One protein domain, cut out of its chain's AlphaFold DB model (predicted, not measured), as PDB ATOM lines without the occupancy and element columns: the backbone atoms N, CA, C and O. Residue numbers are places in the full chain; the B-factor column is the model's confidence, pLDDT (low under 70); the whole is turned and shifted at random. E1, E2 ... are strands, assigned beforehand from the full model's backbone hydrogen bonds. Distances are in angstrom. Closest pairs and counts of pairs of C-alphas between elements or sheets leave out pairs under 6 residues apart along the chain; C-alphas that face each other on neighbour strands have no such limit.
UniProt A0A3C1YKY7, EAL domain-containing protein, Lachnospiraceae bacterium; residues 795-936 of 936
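What this domain is: This is residues 795 to 936 of the 936 residues of the protein "EAL domain-containing protein" of Lachnospiraceae bacterium (UniProt A0A3C1YKY7). The chain is wound in stacked turns, a short solenoid whose parallel strands E5, E3, E1, E2, E4 and E6 make one curled sheet folded back on itself. Past its end at E6 sits a cap of two antiparallel strand pairs, E7 with E10 and the hairpin E8 and E9. The printed part has 142 residues, with no named helix and ten named strands, E1 to E10 in order along the chain; the class is all strand. The whole is compact, with a radius of gyration of the C-alphas of 14.7 A, and spans 44 by 34 by 22 A.

Where its parts are: In the large sheet, E1 is residues 795 to 812, 29.1 A long, beginning at C-alpha 795 (202.954, 349.952, 200.049); it bends by 97 degrees at residue 806. E2, residues 815 to 832, is 25.8 A long and bends by 140 degrees at residue 823. E4, residues 842 to 856, bends by 174 degrees at residue 847 and measures 13.6 A from first to last C-alpha. The short strands are E3, residues 836 to 840, E5, residues 862 to 865, and E6, residues 868 to 872. Beyond them come E7, residues 889 to 894, 16.5 A, E8, residues 900 to 907, 23.0 A, E9, residues 910 to 917, 23.2 A, and E10, residues 924 to 929, 15.2 A, ending at C-alpha 929 (209.330, 329.666, 225.966).

How they stand to each other: The large sheet is a folded sheet, one sheet bent back into two leaves that face each other: E5, E3 and E1 face E4 and E6, with E2 as the hinge. Its edge strands are E5 and E6. E1 pairs in a staggered way, with E2 over residues 796 to 804, where N 797 and O 824 are 3.0 A apart, and with E3 over residues 809 to 812, where N 811 and O 838 are 2.9 A apart. Between E2 and E4, N 818 and O 845 are 2.8 A apart; between E4 and E6, N 844 and O 869, 2.9 A; between E5 and E3, N 864 and O 837, 2.8 A. E6 and E10 have 9 pairs of C-alphas within 8 A, the closest being those of Asn 869 and Tyr 926, 5.1 A. E6 and E9 come closest at the C-alphas of Gly 868 and Ala 916, 4.4 A. E7 and E10 are antiparallel at 152 degrees, with N 891 and O 927 2.9 A apart. In the hairpin E8 and E9, N 903 and O 914 are 3.1 A apart. E1 and E8 are apart.

The domain as a whole: The C-alphas of Met 795 and Gly 936, 44.5 A apart, are the two farthest apart. The printed part has no cut. The link from E6 to E7, residues 873 to 888, is long; its residues 875 to 876 pair in parallel with residues 854 to 856 of E4. The mean pLDDT of the printed part is 88.9, with residues 877 to 878 and 936 under 70.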
ATOM      1  N   MET A 795     204.367 349.920 199.650       94.94
ATOM      2  CA  MET A 795     202.954 349.952 200.049       94.94
ATOM      3  C   MET A 795     202.506 348.574 200.559       94.94
ATOM      4  O   MET A 795     201.905 348.487 201.632       94.94
ATOM      5  N   HIS A 796     202.864 347.517 199.827       95.31
ATOM      6  CA  HIS A 796     202.704 346.113 200.190       95.31
ATOM      7  C   HIS A 796     204.077 345.434 200.193       95.31
ATOM      8  O   HIS A 796     204.667 345.226 199.133       95.31
ATOM      9  N   GLY A 797     204.610 345.131 201.376       95.44
ATOM     10  CA  GLY A 797     206.014 344.740 201.531       95.44
ATOM     11  C   GLY A 797     206.213 343.455 202.323       95.44
ATOM     12  O   GLY A 797     205.571 343.264 203.351       95.44
ATOM     13  N   VAL A 798     207.138 342.600 201.892       96.44
ATOM     14  CA  VAL A 798     207.563 341.419 202.656       96.44
ATOM     15  C   VAL A 798     209.084 341.351 202.736       96.44
ATOM     16  O   VAL A 798     209.763 341.443 201.718       96.44
ATOM     17  N   GLY A 799     209.636 341.149 203.933       97.19
ATOM     18  CA  GLY A 799     211.065 340.888 204.109       97.19
ATOM     19  C   GLY A 799     211.450 339.503 203.578       97.19
ATOM     20  O   GLY A 799     212.201 339.396 202.609       97.19
ATOM     21  N   ILE A 800     210.906 338.446 204.191       97.19
ATOM     22  CA  ILE A 800     211.046 337.043 203.767       97.19
ATOM     23  C   ILE A 800     209.665 336.378 203.719       97.19
ATOM     24  O   ILE A 800     208.975 336.341 204.735       97.19
ATOM     25  N   GLY A 801     209.284 335.806 202.577       95.88
ATOM     26  CA  GLY A 801     208.013 335.096 202.395       95.88
ATOM     27  C   GLY A 801     207.267 335.553 201.147       95.88
ATOM     28  O   GLY A 801     207.873 335.683 200.084       95.88
ATOM     29  N   SER A 802     205.955 335.770 201.244       95.25
ATOM     30  CA  SER A 802     205.158 336.192 200.086       95.25
ATOM     31  C   SER A 802     204.040 337.184 200.375       95.25
ATOM     32  O   SER A 802     203.490 337.233 201.474       95.25
ATOM     33  N   ILE A 803     203.666 337.981 199.368       94.25
ATOM     34  CA  ILE A 803     202.454 338.815 199.454       94.25
ATOM     35  C   ILE A 803     201.208 337.931 199.304       94.25
ATOM     36  O   ILE A 803     200.235 338.102 200.040       94.25
ATOM     37  N   SER A 804     201.230 336.959 198.390       92.00
ATOM     38  CA  SER A 804     200.211 335.908 198.322       92.00
ATOM     39  C   SER A 804     200.832 334.551 198.005       92.00
ATOM     40  O   SER A 804     201.426 334.394 196.934       92.00
ATOM     41  N   GLY A 805     200.656 333.573 198.893       89.56
ATOM     42  CA  GLY A 805     201.227 332.244 198.719       89.56
ATOM     43  C   GLY A 805     201.318 331.409 199.998       89.56
ATOM     44  O   GLY A 805     200.960 331.852 201.084       89.56
ATOM     45  N   ASN A 806     201.827 330.189 199.834       92.38
ATOM     46  CA  ASN A 806     202.099 329.193 200.864       92.38
ATOM     47  C   ASN A 806     203.601 328.856 200.880       92.38
ATOM     48  O   ASN A 806     204.007 327.787 200.419       92.38
ATOM     49  N   ILE A 807     204.439 329.794 201.329       93.94
ATOM     50  CA  ILE A 807     205.887 329.565 201.447       93.94
ATOM     51  C   ILE A 807     206.223 329.126 202.869       93.94
ATOM     52  O   ILE A 807     205.934 329.853 203.821       93.94
ATOM     53  N   ASP A 808     206.897 327.983 202.986       95.38
ATOM     54  CA  ASP A 808     207.488 327.514 204.234       95.38
ATOM     55  C   ASP A 808     208.850 328.185 204.450       95.38
ATOM     56  O   ASP A 808     209.727 328.171 203.581       95.38
ATOM     57  N   ILE A 809     209.049 328.779 205.622       95.69
ATOM     58  CA  ILE A 809     210.234 329.575 205.939       95.69
ATOM     59  C   ILE A 809     210.941 328.945 207.128       95.69
ATOM     60  O   ILE A 809     210.387 328.871 208.220       95.69
ATOM     61  N   THR A 810     212.191 328.534 206.950       95.44
ATOM     62  CA  THR A 810     213.038 328.035 208.035       95.44
ATOM     63  C   THR A 810     214.211 328.978 208.257       95.44
ATOM     64  O   THR A 810     215.018 329.199 207.356       95.44
ATOM     65  N   VAL A 811     214.339 329.498 209.476       94.44
ATOM     66  CA  VAL A 811     215.525 330.228 209.936       94.44
ATOM     67  C   VAL A 811     216.253 329.355 210.949       94.44
ATOM     68  O   VAL A 811     215.822 329.242 212.094       94.44
ATOM     69  N   ASN A 812     217.349 328.730 210.529       91.75
ATOM     70  CA  ASN A 812     218.119 327.778 211.324       91.75
ATOM     71  C   ASN A 812     219.542 328.277 211.615       91.75
ATOM     72  O   ASN A 812     220.512 327.677 211.162       91.75
ATOM     73  N   GLY A 813     219.658 329.355 212.390       86.19
ATOM     74  CA  GLY A 813     220.927 330.009 212.711       86.19
ATOM     75  C   GLY A 813     221.108 331.351 212.001       86.19
ATOM     76  O   GLY A 813     220.157 331.926 211.478       86.19
ATOM     77  N   GLY A 814     222.332 331.884 212.042       89.00
ATOM     78  CA  GLY A 814     222.666 333.189 211.459       89.00
ATOM     79  C   GLY A 814     222.048 334.393 212.182       89.00
ATOM     80  O   GLY A 814     221.451 334.278 213.257       89.00
ATOM     81  N   VAL A 815     222.243 335.568 211.588       93.38
ATOM     82  CA  VAL A 815     221.658 336.845 212.014       93.38
ATOM     83  C   VAL A 815     220.784 337.355 210.881       93.38
ATOM     84  O   VAL A 815     221.275 337.499 209.770       93.38
ATOM     85  N   VAL A 816     219.523 337.675 211.152       96.00
ATOM     86  CA  VAL A 816     218.635 338.352 210.204       96.00
ATOM     87  C   VAL A 816     218.196 339.672 210.825       96.00
ATOM     88  O   VAL A 816     217.491 339.696 211.832       96.00
ATOM     89  N   SER A 817     218.628 340.773 210.222       95.50
ATOM     90  CA  SER A 817     218.199 342.123 210.571       95.50
ATOM     91  C   SER A 817     217.281 342.650 209.476       95.50
ATOM     92  O   SER A 817     217.604 342.542 208.291       95.50
ATOM     93  N   MET A 818     216.134 343.196 209.866       95.88
ATOM     94  CA  MET A 818     215.151 343.742 208.943       95.88
ATOM     95  C   MET A 818     214.753 345.152 209.332       95.88
ATOM     96  O   MET A 818     214.438 345.409 210.493       95.88
ATOM     97  N   HIS A 819     214.708 346.025 208.331       96.62
ATOM     98  CA  HIS A 819     214.094 347.338 208.438       96.62
ATOM     99  C   HIS A 819     213.082 347.516 207.306       96.62
ATOM    100  O   HIS A 819     213.446 347.478 206.128       96.62
ATOM    101  N   GLY A 820     211.813 347.672 207.665       95.50
ATOM    102  CA  GLY A 820     210.715 347.791 206.709       95.50
ATOM    103  C   GLY A 820     209.909 349.063 206.920       95.50
ATOM    104  O   GLY A 820     209.509 349.343 208.048       95.50
ATOM    105  N   GLU A 821     209.602 349.789 205.850       95.81
ATOM    106  CA  GLU A 821     208.699 350.946 205.870       95.81
ATOM    107  C   GLU A 821     207.552 350.748 204.870       95.81
ATOM    108  O   GLU A 821     207.775 350.264 203.757       95.81
ATOM    109  N   GLY A 822     206.311 351.078 205.249       94.19
ATOM    110  CA  GLY A 822     205.185 350.854 204.344       94.19
ATOM    111  C   GLY A 822     203.774 351.006 204.900       94.19
ATOM    112  O   GLY A 822     203.552 351.493 206.005       94.19
ATOM    113  N   THR A 823     202.781 350.557 204.123       92.94
ATOM    114  CA  THR A 823     201.370 350.541 204.564       92.94
ATOM    115  C   THR A 823     200.977 349.182 205.129       92.94
ATOM    116  O   THR A 823     200.515 349.114 206.266       92.94
ATOM    117  N   ASN A 824     201.159 348.110 204.357       92.69
ATOM    118  CA  ASN A 824     200.845 346.742 204.754       92.69
ATOM    119  C   ASN A 824     202.092 345.872 204.575       92.69
ATOM    120  O   ASN A 824     202.427 345.489 203.452       92.69
ATOM    121  N   ILE A 825     202.814 345.639 205.669       94.06
ATOM    122  CA  ILE A 825     204.155 345.058 205.630       94.06
ATOM    123  C   ILE A 825     204.315 343.876 206.583       94.06
ATOM    124  O   ILE A 825     203.870 343.923 207.729       94.06
ATOM    125  N   THR A 826     205.025 342.848 206.123       94.06
ATOM    126  CA  THR A 826     205.389 341.671 206.916       94.06
ATOM    127  C   THR A 826     206.906 341.494 206.939       94.06
ATOM    128  O   THR A 826     207.562 341.571 205.907       94.06
ATOM    129  N   GLY A 827     207.489 341.247 208.111       94.94
ATOM    130  CA  GLY A 827     208.907 340.912 208.251       94.94
ATOM    131  C   GLY A 827     209.191 339.520 207.691       94.94
ATOM    132  O   GLY A 827     209.722 339.391 206.592       94.94
ATOM    133  N   ILE A 828     208.797 338.480 208.431       94.81
ATOM    134  CA  ILE A 828     208.898 337.075 207.999       94.81
ATOM    135  C   ILE A 828     207.509 336.442 207.989       94.81
ATOM    136  O   ILE A 828     206.879 336.348 209.042       94.81
ATOM    137  N   GLY A 829     207.049 335.972 206.832       92.00
ATOM    138  CA  GLY A 829     205.764 335.292 206.685       92.00
ATOM    139  C   GLY A 829     205.047 335.636 205.384       92.00
ATOM    140  O   GLY A 829     205.598 336.286 204.497       92.00
ATOM    141  N   ASN A 830     203.796 335.195 205.280       90.25
ATOM    142  CA  ASN A 830     202.964 335.389 204.096       90.25
ATOM    143  C   ASN A 830     201.818 336.361 204.427       90.25
ATOM    144  O   ASN A 830     201.128 336.171 205.426       90.25
ATOM    145  N   ILE A 831     201.618 337.424 203.633       87.19
ATOM    146  CA  ILE A 831     200.529 338.397 203.880       87.19
ATOM    147  C   ILE A 831     199.171 337.723 203.650       87.19
ATOM    148  O   ILE A 831     198.275 337.848 204.480       87.19
ATOM    149  N   LYS A 832     199.022 337.013 202.527       86.75
ATOM    150  CA  LYS A 832     197.846 336.200 202.189       86.75
ATOM    151  C   LYS A 832     198.276 334.758 201.937       86.75
ATOM    152  O   LYS A 832     199.243 334.540 201.212       86.75
ATOM    153  N   GLY A 833     197.511 333.802 202.456       83.62
ATOM    154  CA  GLY A 833     197.819 332.372 202.381       83.62
ATOM    155  C   GLY A 833     198.516 331.834 203.635       83.62
ATOM    156  O   GLY A 833     198.688 332.547 204.629       83.62
ATOM    157  N   GLY A 834     198.857 330.548 203.593       82.56
ATOM    158  CA  GLY A 834     199.430 329.768 204.690       82.56
ATOM    159  C   GLY A 834     200.942 329.576 204.577       82.56
ATOM    160  O   GLY A 834     201.644 330.414 204.025       82.56
ATOM    161  N   GLY A 835     201.463 328.478 205.122       85.50
ATOM    162  CA  GLY A 835     202.899 328.164 205.159       85.50
ATOM    163  C   GLY A 835     203.477 328.220 206.573       85.50
ATOM    164  O   GLY A 835     203.105 329.065 207.392       85.50
ATOM    165  N   ASP A 836     204.373 327.290 206.876       90.19
ATOM    166  CA  ASP A 836     204.974 327.144 208.196       90.19
ATOM    167  C   ASP A 836     206.233 328.013 208.302       90.19
ATOM    168  O   ASP A 836     207.169 327.895 207.516       90.19
ATOM    169  N   THR A 837     206.290 328.877 209.316       92.69
ATOM    170  CA  THR A 837     207.523 329.565 209.712       92.69
ATOM    171  C   THR A 837     208.141 328.841 210.901       92.69
ATOM    172  O   THR A 837     207.530 328.754 211.968       92.69
ATOM    173  N   TYR A 838     209.366 328.347 210.741       93.56
ATOM    174  CA  TYR A 838     210.123 327.654 211.774       93.56
ATOM    175  C   TYR A 838     211.430 328.379 212.089       93.56
ATOM    176  O   TYR A 838     212.263 328.599 211.212       93.56
ATOM    177  N   ILE A 839     211.622 328.746 213.355       93.31
ATOM    178  CA  ILE A 839     212.820 329.451 213.817       93.31
ATOM    179  C   ILE A 839     213.554 328.592 214.849       93.31
ATOM    180  O   ILE A 839     212.998 328.222 215.890       93.31
ATOM    181  N   THR A 840     214.827 328.316 214.571       91.50
ATOM    182  CA  THR A 840     215.737 327.578 215.449       91.50
ATOM    183  C   THR A 840     217.095 328.257 215.515       91.50
ATOM    184  O   THR A 840     217.763 328.444 214.505       91.50
ATOM    185  N   ASN A 841     217.554 328.595 216.719       86.25
ATOM    186  CA  ASN A 841     218.912 329.093 216.994       86.25
ATOM    187  C   ASN A 841     219.336 330.393 216.262       86.25
ATOM    188  O   ASN A 841     220.500 330.787 216.366       86.25
ATOM    189  N   GLY A 842     218.436 331.057 215.529       88.62
ATOM    190  CA  GLY A 842     218.707 332.299 214.797       88.62
ATOM    191  C   GLY A 842     218.616 333.554 215.668       88.62
ATOM    192  O   GLY A 842     217.924 333.577 216.690       88.62
ATOM    193  N   ILE A 843     219.310 334.617 215.264       93.38
ATOM    194  CA  ILE A 843     219.165 335.961 215.837       93.38
ATOM    195  C   ILE A 843     218.298 336.780 214.883       93.38
ATOM    196  O   ILE A 843     218.671 336.950 213.726       93.38
ATOM    197  N   LEU A 844     217.167 337.295 215.363       95.12
ATOM    198  CA  LEU A 844     216.251 338.124 214.579       95.12
ATOM    199  C   LEU A 844     216.147 339.522 215.199       95.12
ATOM    200  O   LEU A 844     215.807 339.645 216.376       95.12
ATOM    201  N   ASP A 845     216.423 340.551 214.402       94.62
ATOM    202  CA  ASP A 845     216.268 341.973 214.738       94.62
ATOM    203  C   ASP A 845     215.306 342.612 213.734       94.62
ATOM    204  O   ASP A 845     215.718 342.962 212.628       94.62
ATOM    205  N   ILE A 846     214.016 342.677 214.073       94.94
ATOM    206  CA  ILE A 846     212.956 343.095 213.146       94.94
ATOM    207  C   ILE A 846     212.346 344.420 213.606       94.94
ATOM    208  O   ILE A 846     211.588 344.465 214.582       94.94
ATOM    209  N   ASP A 847     212.631 345.475 212.843       93.19
ATOM    210  CA  ASP A 847     212.078 346.816 213.010       93.19
ATOM    211  C   ASP A 847     211.197 347.175 211.805       93.19
ATOM    212  O   ASP A 847     211.647 347.184 210.659       93.19
ATOM    213  N   LEU A 848     209.914 347.438 212.060       94.25
ATOM    214  CA  LEU A 848     208.928 347.728 211.020       94.25
ATOM    215  C   LEU A 848     208.148 349.004 211.352       94.25
ATOM    216  O   LEU A 848     207.572 349.156 212.437       94.25
ATOM    217  N   LEU A 849     208.051 349.887 210.364       91.62
ATOM    218  CA  LEU A 849     207.347 351.161 210.402       91.62
ATOM    219  C   LEU A 849     206.224 351.149 209.361       91.62
ATOM    220  O   LEU A 849     206.415 351.515 208.206       91.62
ATOM    221  N   GLY A 850     205.028 350.721 209.764       86.25
ATOM    222  CA  GLY A 850     203.878 350.760 208.869       86.25
ATOM    223  C   GLY A 850     202.532 350.756 209.572       86.25
ATOM    224  O   GLY A 850     202.441 350.418 210.754       86.25
ATOM    225  N   ALA A 851     201.490 351.155 208.835       85.88
ATOM    226  CA  ALA A 851     200.120 351.233 209.349       85.88
ATOM    227  C   ALA A 851     199.603 349.856 209.801       85.88
ATOM    228  O   ALA A 851     199.023 349.732 210.877       85.88
ATOM    229  N   ASN A 852     199.885 348.822 209.006       89.38
ATOM    230  CA  ASN A 852     199.620 347.418 209.293       89.38
ATOM    231  C   ASN A 852     200.938 346.641 209.172       89.38
ATOM    232  O   ASN A 852     201.319 346.221 208.083       89.38
ATOM    233  N   ALA A 853     201.661 346.500 210.285       91.12
ATOM    234  CA  ALA A 853     202.965 345.837 210.323       91.12
ATOM    235  C   ALA A 853     202.924 344.533 211.135       91.12
ATOM    236  O   ALA A 853     202.530 344.531 212.308       91.12
ATOM    237  N   ILE A 854     203.382 343.442 210.521       91.12
ATOM    238  CA  ILE A 854     203.480 342.105 211.113       91.12
ATOM    239  C   ILE A 854     204.952 341.715 211.167       91.12
ATOM    240  O   ILE A 854     205.591 341.564 210.134       91.12
ATOM    241  N   ALA A 855     205.520 341.531 212.356       90.81
ATOM    242  CA  ALA A 855     206.928 341.141 212.448       90.81
ATOM    243  C   ALA A 855     207.146 339.692 211.983       90.81
ATOM    244  O   ALA A 855     208.047 339.427 211.190       90.81
ATOM    245  N   LEU A 856     206.302 338.773 212.468       90.56
ATOM    246  CA  LEU A 856     206.381 337.335 212.209       90.56
ATOM    247  C   LEU A 856     204.977 336.746 211.979       90.56
ATOM    248  O   LEU A 856     204.072 336.970 212.793       90.56
ATOM    249  N   GLY A 857     204.827 335.946 210.921       82.75
ATOM    250  CA  GLY A 857     203.634 335.158 210.597       82.75
ATOM    251  C   GLY A 857     202.762 335.719 209.465       82.75
ATOM    252  O   GLY A 857     203.161 336.613 208.725       82.75
ATOM    253  N   GLY A 858     201.561 335.154 209.349       78.38
ATOM    254  CA  GLY A 858     200.518 335.476 208.369       78.38
ATOM    255  C   GLY A 858     199.147 335.057 208.905       78.38
ATOM    256  O   GLY A 858     199.092 334.399 209.943       78.38
ATOM    257  N   GLU A 859     198.047 335.431 208.246       72.75
ATOM    258  CA  GLU A 859     196.688 335.132 208.746       72.75
ATOM    259  C   GLU A 859     196.373 333.623 208.807       72.75
ATOM    260  O   GLU A 859     195.668 333.196 209.720       72.75
ATOM    261  N   GLU A 860     196.927 332.815 207.893       79.12
ATOM    262  CA  GLU A 860     196.667 331.364 207.784       79.12
ATOM    263  C   GLU A 860     197.926 330.493 208.002       79.12
ATOM    264  O   GLU A 860     197.927 329.295 207.719       79.12
ATOM    265  N   ALA A 861     199.025 331.088 208.472       80.38
ATOM    266  CA  ALA A 861     200.320 330.420 208.638       80.38
ATOM    267  C   ALA A 861     200.425 329.658 209.980       80.38
ATOM    268  O   ALA A 861     199.573 329.793 210.854       80.38
ATOM    269  N   THR A 862     201.501 328.900 210.213       87.00
ATOM    270  CA  THR A 862     201.884 328.504 211.587       87.00
ATOM    271  C   THR A 862     203.259 329.051 211.947       87.00
ATOM    272  O   THR A 862     204.123 329.195 211.087       87.00
ATOM    273  N   LEU A 863     203.467 329.404 213.220       91.62
ATOM    274  CA  LEU A 863     204.746 329.912 213.719       91.62
ATOM    275  C   LEU A 863     205.280 328.987 214.810       91.62
ATOM    276  O   LEU A 863     204.718 328.916 215.906       91.62
ATOM    277  N   ARG A 864     206.387 328.307 214.514       93.06
ATOM    278  CA  ARG A 864     207.096 327.433 215.449       93.06
ATOM    279  C   ARG A 864     208.446 328.026 215.822       93.06
ATOM    280  O   ARG A 864     209.215 328.434 214.955       93.06
ATOM    281  N   ILE A 865     208.751 328.037 217.113       93.88
ATOM    282  CA  ILE A 865     210.027 328.526 217.641       93.88
ATOM    283  C   ILE A 865     210.585 327.468 218.592       93.88
ATOM    284  O   ILE A 865     209.935 327.123 219.577       93.88
ATOM    285  N   ALA A 866     211.783 326.958 218.306       93.00
ATOM    286  CA  ALA A 866     212.495 326.027 219.195       93.00
ATOM    287  C   ALA A 866     213.842 326.585 219.699       93.00
ATOM    288  O   ALA A 866     214.535 325.951 220.488       93.00
ATOM    289  N   GLY A 867     214.216 327.796 219.286       92.44
ATOM    290  CA  GLY A 867     215.406 328.491 219.771       92.44
ATOM    291  C   GLY A 867     215.593 329.829 219.065       92.44
ATOM    292  O   GLY A 867     214.978 330.073 218.030       92.44
ATOM    293  N   GLY A 868     216.482 330.667 219.587       93.69
ATOM    294  CA  GLY A 868     216.865 331.942 218.984       93.69
ATOM    295  C   GLY A 868     216.760 333.138 219.926       93.69
ATOM    296  O   GLY A 868     216.224 333.051 221.026       93.69
ATOM    297  N   ASN A 869     217.302 334.272 219.483       93.62
ATOM    298  CA  ASN A 869     217.192 335.564 220.159       93.62
ATOM    299  C   ASN A 869     216.422 336.519 219.238       93.62
ATOM    300  O   ASN A 869     216.967 336.982 218.237       93.62
ATOM    301  N   ILE A 870     215.139 336.730 219.528       93.88
ATOM    302  CA  ILE A 870     214.152 337.268 218.585       93.88
ATOM    303  C   ILE A 870     213.568 338.569 219.138       93.88
ATOM    304  O   ILE A 870     212.652 338.557 219.968       93.88
ATOM    305  N   LYS A 871     214.079 339.699 218.649       92.19
ATOM    306  CA  LYS A 871     213.557 341.032 218.943       92.19
ATOM    307  C   LYS A 871     212.651 341.497 217.800       92.19
ATOM    308  O   LYS A 871     213.076 341.559 216.649       92.19
ATOM    309  N   ALA A 872     211.407 341.824 218.133       87.12
ATOM    310  CA  ALA A 872     210.402 342.304 217.193       87.12
ATOM    311  C   ALA A 872     209.619 343.465 217.822       87.12
ATOM    312  O   ALA A 872     208.976 343.276 218.855       87.12
ATOM    313  N   ASP A 873     209.652 344.643 217.196       76.81
ATOM    314  CA  ASP A 873     209.043 345.869 217.749       76.81
ATOM    315  C   ASP A 873     207.531 345.997 217.433       76.81
ATOM    316  O   ASP A 873     206.858 346.924 217.889       76.81
ATOM    317  N   ARG A 874     206.968 345.063 216.649       79.88
ATOM    318  CA  ARG A 874     205.570 345.070 216.166       79.88
ATOM    319  C   ARG A 874     204.835 343.753 216.431       79.88
ATOM    320  O   ARG A 874     205.366 342.824 217.032       79.88
ATOM    321  N   ARG A 875     203.571 343.690 215.992       74.62
ATOM    322  CA  ARG A 875     202.648 342.573 216.234       74.62
ATOM    323  C   ARG A 875     203.199 341.258 215.667       74.62
ATOM    324  O   ARG A 875     203.535 341.176 214.488       74.62
ATOM    325  N   ILE A 876     203.198 340.219 216.499       77.12
ATOM    326  CA  ILE A 876     203.265 338.815 216.079       77.12
ATOM    327  C   ILE A 876     201.816 338.336 216.000       77.12
ATOM    328  O   ILE A 876     201.077 338.433 216.979       77.12
ATOM    329  N   VAL A 877     201.362 337.943 214.809       60.00
ATOM    330  CA  VAL A 877     199.918 337.812 214.523       60.00
ATOM    331  C   VAL A 877     199.289 336.562 215.143       60.00
ATOM    332  O   VAL A 877     198.084 336.559 215.384       60.00
ATOM    333  N   MET A 878     200.090 335.552 215.483       67.38
ATOM    334  CA  MET A 878     199.622 334.263 216.001       67.38
ATOM    335  C   MET A 878     200.359 333.857 217.272       67.38
ATOM    336  O   MET A 878     201.485 334.291 217.494       67.38
ATOM    337  N   ASN A 879     199.743 332.985 218.077       79.81
ATOM    338  CA  ASN A 879     200.393 332.399 219.248       79.81
ATOM    339  C   ASN A 879     201.520 331.464 218.779       79.81
ATOM    340  O   ASN A 879     201.209 330.404 218.229       79.81
ATOM    341  N   PRO A 880     202.804 331.821 218.972       89.50
ATOM    342  CA  PRO A 880     203.897 330.942 218.590       89.50
ATOM    343  C   PRO A 880     203.812 329.643 219.391       89.50
ATOM    344  O   PRO A 880     203.449 329.662 220.570       89.50
ATOM    345  N   THR A 881     204.158 328.516 218.775       92.88
ATOM    346  CA  THR A 881     204.253 327.231 219.476       92.88
ATOM    347  C   THR A 881     205.671 326.684 219.463       92.88
ATOM    348  O   THR A 881     206.470 327.022 218.596       92.88
ATOM    349  N   ASN A 882     205.996 325.788 220.392       91.31
ATOM    350  CA  ASN A 882     207.198 324.968 220.250       91.31
ATOM    351  C   ASN A 882     207.033 323.903 219.151       91.31
ATOM    352  O   ASN A 882     205.966 323.765 218.546       91.31
ATOM    353  N   GLU A 883     208.082 323.108 218.933       88.06
ATOM    354  CA  GLU A 883     208.090 321.984 217.985       88.06
ATOM    355  C   GLU A 883     207.006 320.917 218.254       88.06
ATOM    356  O   GLU A 883     206.615 320.191 217.343       88.06
ATOM    357  N   PHE A 884     206.443 320.869 219.467       90.81
ATOM    358  CA  PHE A 884     205.382 319.937 219.870       90.81
ATOM    359  C   PHE A 884     203.964 320.549 219.870       90.81
ATOM    360  O   PHE A 884     202.984 319.876 220.234       90.81
ATOM    361  N   GLY A 885     203.833 321.816 219.466       88.38
ATOM    362  CA  GLY A 885     202.562 322.541 219.397       88.38
ATOM    363  C   GLY A 885     202.081 323.136 220.726       88.38
ATOM    364  O   GLY A 885     200.902 323.459 220.848       88.38
ATOM    365  N   GLN A 886     202.940 323.263 221.743       91.12
ATOM    366  CA  GLN A 886     202.591 323.987 222.972       91.12
ATOM    367  C   GLN A 886     202.757 325.502 222.784       91.12
ATOM    368  O   GLN A 886     203.783 325.902 222.237       91.12
ATOM    369  N   PRO A 887     201.828 326.339 223.283       91.62
ATOM    370  CA  PRO A 887     201.940 327.795 223.203       91.62
ATOM    371  C   PRO A 887     203.182 328.357 223.908       91.62
ATOM    372  O   PRO A 887     203.576 327.876 224.974       91.62
ATOM    373  N   LEU A 888     203.757 329.408 223.330       92.31
ATOM    374  CA  LEU A 888     204.921 330.136 223.828       92.31
ATOM    375  C   LEU A 888     204.549 331.570 224.211       92.31
ATOM    376  O   LEU A 888     203.684 332.192 223.595       92.31
ATOM    377  N   VAL A 889     205.258 332.113 225.197       90.69
ATOM    378  CA  VAL A 889     205.189 333.523 225.597       90.69
ATOM    379  C   VAL A 889     206.575 334.151 225.518       90.69
ATOM    380  O   VAL A 889     207.586 333.482 225.741       90.69
ATOM    381  N   GLN A 890     206.631 335.448 225.216       91.31
ATOM    382  CA  GLN A 890     207.897 336.171 225.211       91.31
ATOM    383  C   GLN A 890     208.408 336.371 226.649       91.31
ATOM    384  O   GLN A 890     207.652 336.729 227.562       91.31
ATOM    385  N   ARG A 891     209.711 336.166 226.846       90.69
ATOM    386  CA  ARG A 891     210.453 336.514 228.062       90.69
ATOM    387  C   ARG A 891     211.687 337.327 227.677       90.69
ATOM    388  O   ARG A 891     212.341 337.040 226.676       90.69
ATOM    389  N   ILE A 892     211.989 338.345 228.478       91.38
ATOM    390  CA  ILE A 892     213.177 339.186 228.318       91.38
ATOM    391  C   ILE A 892     214.107 338.874 229.485       91.38
ATOM    392  O   ILE A 892     213.725 339.066 230.639       91.38
ATOM    393  N   ILE A 893     215.306 338.386 229.183       89.31
ATOM    394  CA  ILE A 893     216.313 338.015 230.182       89.31
ATOM    395  C   ILE A 893     217.504 338.955 230.041       89.31
ATOM    396  O   ILE A 893     218.049 339.114 228.948       89.31
ATOM    397  N   ASN A 894     217.920 339.579 231.141       85.38
ATOM    398  CA  ASN A 894     219.110 340.426 231.144       85.38
ATOM    399  C   ASN A 894     220.345 339.590 230.793       85.38
ATOM    400  O   ASN A 894     220.553 338.521 231.363       85.38
ATOM    401  N   SER A 895     221.183 340.077 229.876       75.31
ATOM    402  CA  SER A 895     222.481 339.446 229.632       75.31
ATOM    403  C   SER A 895     223.391 339.727 230.829       75.31
ATOM    404  O   SER A 895     223.836 340.852 231.029       75.31
ATOM    405  N   ASP A 896     223.704 338.701 231.609       74.62
ATOM    406  CA  ASP A 896     224.667 338.707 232.723       74.62
ATOM    407  C   ASP A 896     226.143 338.740 232.264       74.62
ATOM    408  O   ASP A 896     227.063 338.556 233.057       74.62
ATOM    409  N   GLY A 897     226.386 338.971 230.969       70.12
ATOM    410  CA  GLY A 897     227.708 338.887 230.349       70.12
ATOM    411  C   GLY A 897     227.987 337.557 229.643       70.12
ATOM    412  O   GLY A 897     228.939 337.501 228.864       70.12
ATOM    413  N   THR A 898     227.143 336.533 229.816       78.94
ATOM    414  CA  THR A 898     227.221 335.280 229.044       78.94
ATOM    415  C   THR A 898     227.009 335.514 227.547       78.94
ATOM    416  O   THR A 898     226.387 336.495 227.127       78.94
ATOM    417  N   THR A 899     227.555 334.621 226.719       84.50
ATOM    418  CA  THR A 899     227.409 334.647 225.253       84.50
ATOM    419  C   THR A 899     226.191 333.867 224.759       84.50
ATOM    420  O   THR A 899     225.793 334.027 223.602       84.50
ATOM    421  N   GLU A 900     225.599 333.029 225.610       89.62
ATOM    422  CA  GLU A 900     224.496 332.142 225.263       89.62
ATOM    423  C   GLU A 900     223.598 331.876 226.479       89.62
ATOM    424  O   GLU A 900     224.088 331.585 227.567       89.62
ATOM    425  N   PHE A 901     222.284 331.946 226.270       90.62
ATOM    426  CA  PHE A 901     221.246 331.475 227.179       90.62
ATOM    427  C   PHE A 901     220.784 330.077 226.741       90.62
ATOM    428  O   PHE A 901     220.564 329.838 225.548       90.62
ATOM    429  N   ARG A 902     220.618 329.165 227.706       92.00
ATOM    430  CA  ARG A 902     220.138 327.795 227.483       92.00
ATOM    431  C   ARG A 902     219.097 327.407 228.525       92.00
ATOM    432  O   ARG A 902     219.314 327.646 229.707       92.00
ATOM    433  N   THR A 903     218.024 326.749 228.095       92.06
ATOM    434  CA  THR A 903     217.061 326.096 228.993       92.06
ATOM    435  C   THR A 903     216.479 324.846 228.344       92.06
ATOM    436  O   THR A 903     216.207 324.840 227.144       92.06
ATOM    437  N   ASP A 904     216.252 323.796 229.128       91.31
ATOM    438  CA  ASP A 904     215.583 322.587 228.650       91.31
ATOM    439  C   ASP A 904     214.062 322.741 228.754       91.31
ATOM    440  O   ASP A 904     213.521 323.191 229.766       91.31
ATOM    441  N   ILE A 905     213.357 322.372 227.690       90.19
ATOM    442  CA  ILE A 905     211.902 322.434 227.593       90.19
ATOM    443  C   ILE A 905     211.385 321.009 227.457       90.19
ATOM    444  O   ILE A 905     211.733 320.302 226.516       90.19
ATOM    445  N   SER A 906     210.528 320.592 228.390       85.94
ATOM    446  CA  SER A 906     209.949 319.248 228.427       85.94
ATOM    447  C   SER A 906     208.424 319.299 228.445       85.94
ATOM    448  O   SER A 906     207.816 320.106 229.153       85.94
ATOM    449  N   CYS A 907     207.797 318.428 227.657       84.56
ATOM    450  CA  CYS A 907     206.353 318.274 227.584       84.56
ATOM    451  C   CYS A 907     205.929 316.817 227.389       84.56
ATOM    452  O   CYS A 907     206.747 315.935 227.142       84.56
ATOM    453  N   SER A 908     204.620 316.562 227.434       82.94
ATOM    454  CA  SER A 908     204.056 315.218 227.242       82.94
ATOM    455  C   SER A 908     204.354 314.588 225.875       82.94
ATOM    456  O   SER A 908     204.181 313.382 225.723       82.94
ATOM    457  N   LYS A 909     204.785 315.379 224.884       86.81
ATOM    458  CA  LYS A 909     205.107 314.923 223.525       86.81
ATOM    459  C   LYS A 909     206.615 314.804 223.244       86.81
ATOM    460  O   LYS A 909     206.967 314.271 222.199       86.81
ATOM    461  N   GLY A 910     207.487 315.270 224.145       89.06
ATOM    462  CA  GLY A 910     208.944 315.248 223.967       89.06
ATOM    463  C   GLY A 910     209.669 316.378 224.706       89.06
ATOM    464  O   GLY A 910     209.042 317.167 225.417       89.06
ATOM    465  N   ALA A 911     210.992 316.453 224.539       90.12
ATOM    466  CA  ALA A 911     211.842 317.483 225.137       90.12
ATOM    467  C   ALA A 911     212.915 317.984 224.154       90.12
ATOM    468  O   ALA A 911     213.369 317.216 223.308       90.12
ATOM    469  N   TYR A 912     213.317 319.249 224.291       92.44
ATOM    470  CA  TYR A 912     214.366 319.902 223.497       92.44
ATOM    471  C   TYR A 912     215.077 320.994 224.309       92.44
ATOM    472  O   TYR A 912     214.540 321.480 225.304       92.44
ATOM    473  N   THR A 913     216.269 321.406 223.878       92.12
ATOM    474  CA  THR A 913     217.009 322.515 224.501       92.12
ATOM    475  C   THR A 913     216.806 323.794 223.695       92.12
ATOM    476  O   THR A 913     217.165 323.857 222.520       92.12
ATOM    477  N   TYR A 914     216.278 324.834 224.337       93.38
ATOM    478  CA  TYR A 914     216.173 326.170 223.762       93.38
ATOM    479  C   TYR A 914     217.503 326.901 223.913       93.38
ATOM    480  O   TYR A 914     217.994 327.075 225.030       93.38
ATOM    481  N   ILE A 915     218.069 327.362 222.799       92.50
ATOM    482  CA  ILE A 915     219.343 328.088 222.778       92.50
ATOM    483  C   ILE A 915     219.126 329.482 222.188       92.50
ATOM    484  O   ILE A 915     218.596 329.616 221.085       92.50
ATOM    485  N   ALA A 916     219.576 330.521 222.892       92.31
ATOM    486  CA  ALA A 916     219.588 331.902 222.413       92.31
ATOM    487  C   ALA A 916     220.986 332.504 222.561       92.31
ATOM    488  O   ALA A 916     221.557 332.504 223.646       92.31
ATOM    489  N   ARG A 917     221.550 333.048 221.482       91.12
ATOM    490  CA  ARG A 917     222.898 333.636 221.496       91.12
ATOM    491  C   ARG A 917     222.853 335.149 221.654       91.12
ATOM    492  O   ARG A 917     221.901 335.808 221.228       91.12
ATOM    493  N   LYS A 918     223.893 335.710 222.267       87.12
ATOM    494  CA  LYS A 918     224.035 337.155 222.444       87.12
ATOM    495  C   LYS A 918     224.270 337.830 221.095       87.12
ATOM    496  O   LYS A 918     225.061 337.356 220.285       87.12
ATOM    497  N   TYR A 919     223.619 338.969 220.894       86.00
ATOM    498  CA  TYR A 919     223.829 339.838 219.743       86.00
ATOM    499  C   TYR A 919     224.252 341.217 220.237       86.00
ATOM    500  O   TYR A 919     223.652 341.739 221.170       86.00
ATOM    501  N   SER A 920     225.291 341.810 219.646       83.12
ATOM    502  CA  SER A 920     225.894 343.054 220.154       83.12
ATOM    503  C   SER A 920     224.930 344.243 220.179       83.12
ATOM    504  O   SER A 920     225.091 345.127 221.015       83.12
ATOM    505  N   LYS A 921     223.912 344.254 219.308       83.12
ATOM    506  CA  LYS A 921     222.859 345.282 219.297       83.12
ATOM    507  C   LYS A 921     221.808 345.098 220.399       83.12
ATOM    508  O   LYS A 921     221.002 345.997 220.621       83.12
ATOM    509  N   PHE A 922     221.778 343.949 221.073       84.38
ATOM    510  CA  PHE A 922     220.781 343.627 222.090       84.38
ATOM    511  C   PHE A 922     221.396 343.692 223.488       84.38
ATOM    512  O   PHE A 922     222.390 343.031 223.780       84.38
ATOM    513  N   SER A 923     220.767 344.448 224.388       84.19
ATOM    514  CA  SER A 923     221.123 344.443 225.812       84.19
ATOM    515  C   SER A 923     220.665 343.166 226.534       84.19
ATOM    516  O   SER A 923     221.270 342.773 227.528       84.19
ATOM    517  N   ASN A 924     219.620 342.509 226.017       89.44
ATOM    518  CA  ASN A 924     218.913 341.387 226.640       89.44
ATOM    519  C   ASN A 924     218.736 340.216 225.656       89.44
ATOM    520  O   ASN A 924     218.833 340.394 224.441       89.44
ATOM    521  N   TYR A 925     218.430 339.029 226.176       90.38
ATOM    522  CA  TYR A 925     217.906 337.911 225.393       90.38
ATOM    523  C   TYR A 925     216.382 338.028 225.282       90.38
ATOM    524  O   TYR A 925     215.690 338.112 226.297       90.38
ATOM    525  N   TYR A 926     215.866 338.011 224.055       93.00
ATOM    526  CA  TYR A 926     214.440 338.007 223.743       93.00
ATOM    527  C   TYR A 926     214.043 336.590 223.313       93.00
ATOM    528  O   TYR A 926     214.275 336.194 222.171       93.00
ATOM    529  N   ILE A 927     213.494 335.808 224.239       93.12
ATOM    530  CA  ILE A 927     213.219 334.378 224.035       93.12
ATOM    531  C   ILE A 927     211.720 334.083 224.055       93.12
ATOM    532  O   ILE A 927     210.934 334.830 224.639       93.12
ATOM    533  N   TYR A 928     211.334 332.958 223.455       92.75
ATOM    534  CA  TYR A 928     209.956 332.468 223.409       92.75
ATOM    535  C   TYR A 928     209.901 331.058 223.990       92.75
ATOM    536  O   TYR A 928     210.326 330.105 223.345       92.75
ATOM    537  N   ILE A 929     209.383 330.930 225.212       92.75
ATOM    538  CA  ILE A 929     209.330 329.666 225.966       92.75
ATOM    539  C   ILE A 929     207.915 329.439 226.531       92.75
ATOM    540  O   ILE A 929     207.149 330.402 226.642       92.75
ATOM    541  N   PRO A 930     207.517 328.198 226.866       92.06
ATOM    542  CA  PRO A 930     206.240 327.947 227.529       92.06
ATOM    543  C   PRO A 930     206.113 328.716 228.852       92.06
ATOM    544  O   PRO A 930     207.080 328.888 229.588       92.06
ATOM    545  N   GLU A 931     204.900 329.148 229.196       87.44
ATOM    546  CA  GLU A 931     204.666 330.014 230.365       87.44
ATOM    547  C   GLU A 931     205.131 329.401 231.700       87.44
ATOM    548  O   GLU A 931     205.559 330.132 232.592       87.44
ATOM    549  N   LYS A 932     205.069 328.067 231.817       83.88
ATOM    550  CA  LYS A 932     205.433 327.296 233.018       83.88
ATOM    551  C   LYS A 932     206.887 326.798 233.030       83.88
ATOM    552  O   LYS A 932     207.213 325.945 233.850       83.88
ATOM    553  N   THR A 933     207.735 327.259 232.112       83.56
ATOM    554  CA  THR A 933     209.151 326.876 232.083       83.56
ATOM    555  C   THR A 933     209.908 327.566 233.220       83.56
ATOM    556  O   THR A 933     209.827 328.786 233.357       83.56
ATOM    557  N   ASP A 934     210.622 326.782 234.032       76.50
ATOM    558  CA  ASP A 934     211.534 327.292 235.059       76.50
ATOM    559  C   ASP A 934     212.786 327.865 234.386       76.50
ATOM    560  O   ASP A 934     213.363 327.220 233.511       76.50
ATOM    561  N   ILE A 935     213.155 329.096 234.738       73.56
ATOM    562  CA  ILE A 935     214.197 329.869 234.044       73.56
ATOM    563  C   ILE A 935     215.520 329.855 234.836       73.56
ATOM    564  O   ILE A 935     216.536 330.259 234.280       73.56
ATOM    565  N   GLY A 936     215.521 329.313 236.066       59.28
ATOM    566  CA  GLY A 936     216.714 329.191 236.916       59.28
ATOM    567  C   GLY A 936     217.157 330.506 237.533       59.28
ATOM    568  O   GLY A 936     217.791 331.309 236.815       59.28
TER     569      GLY A 936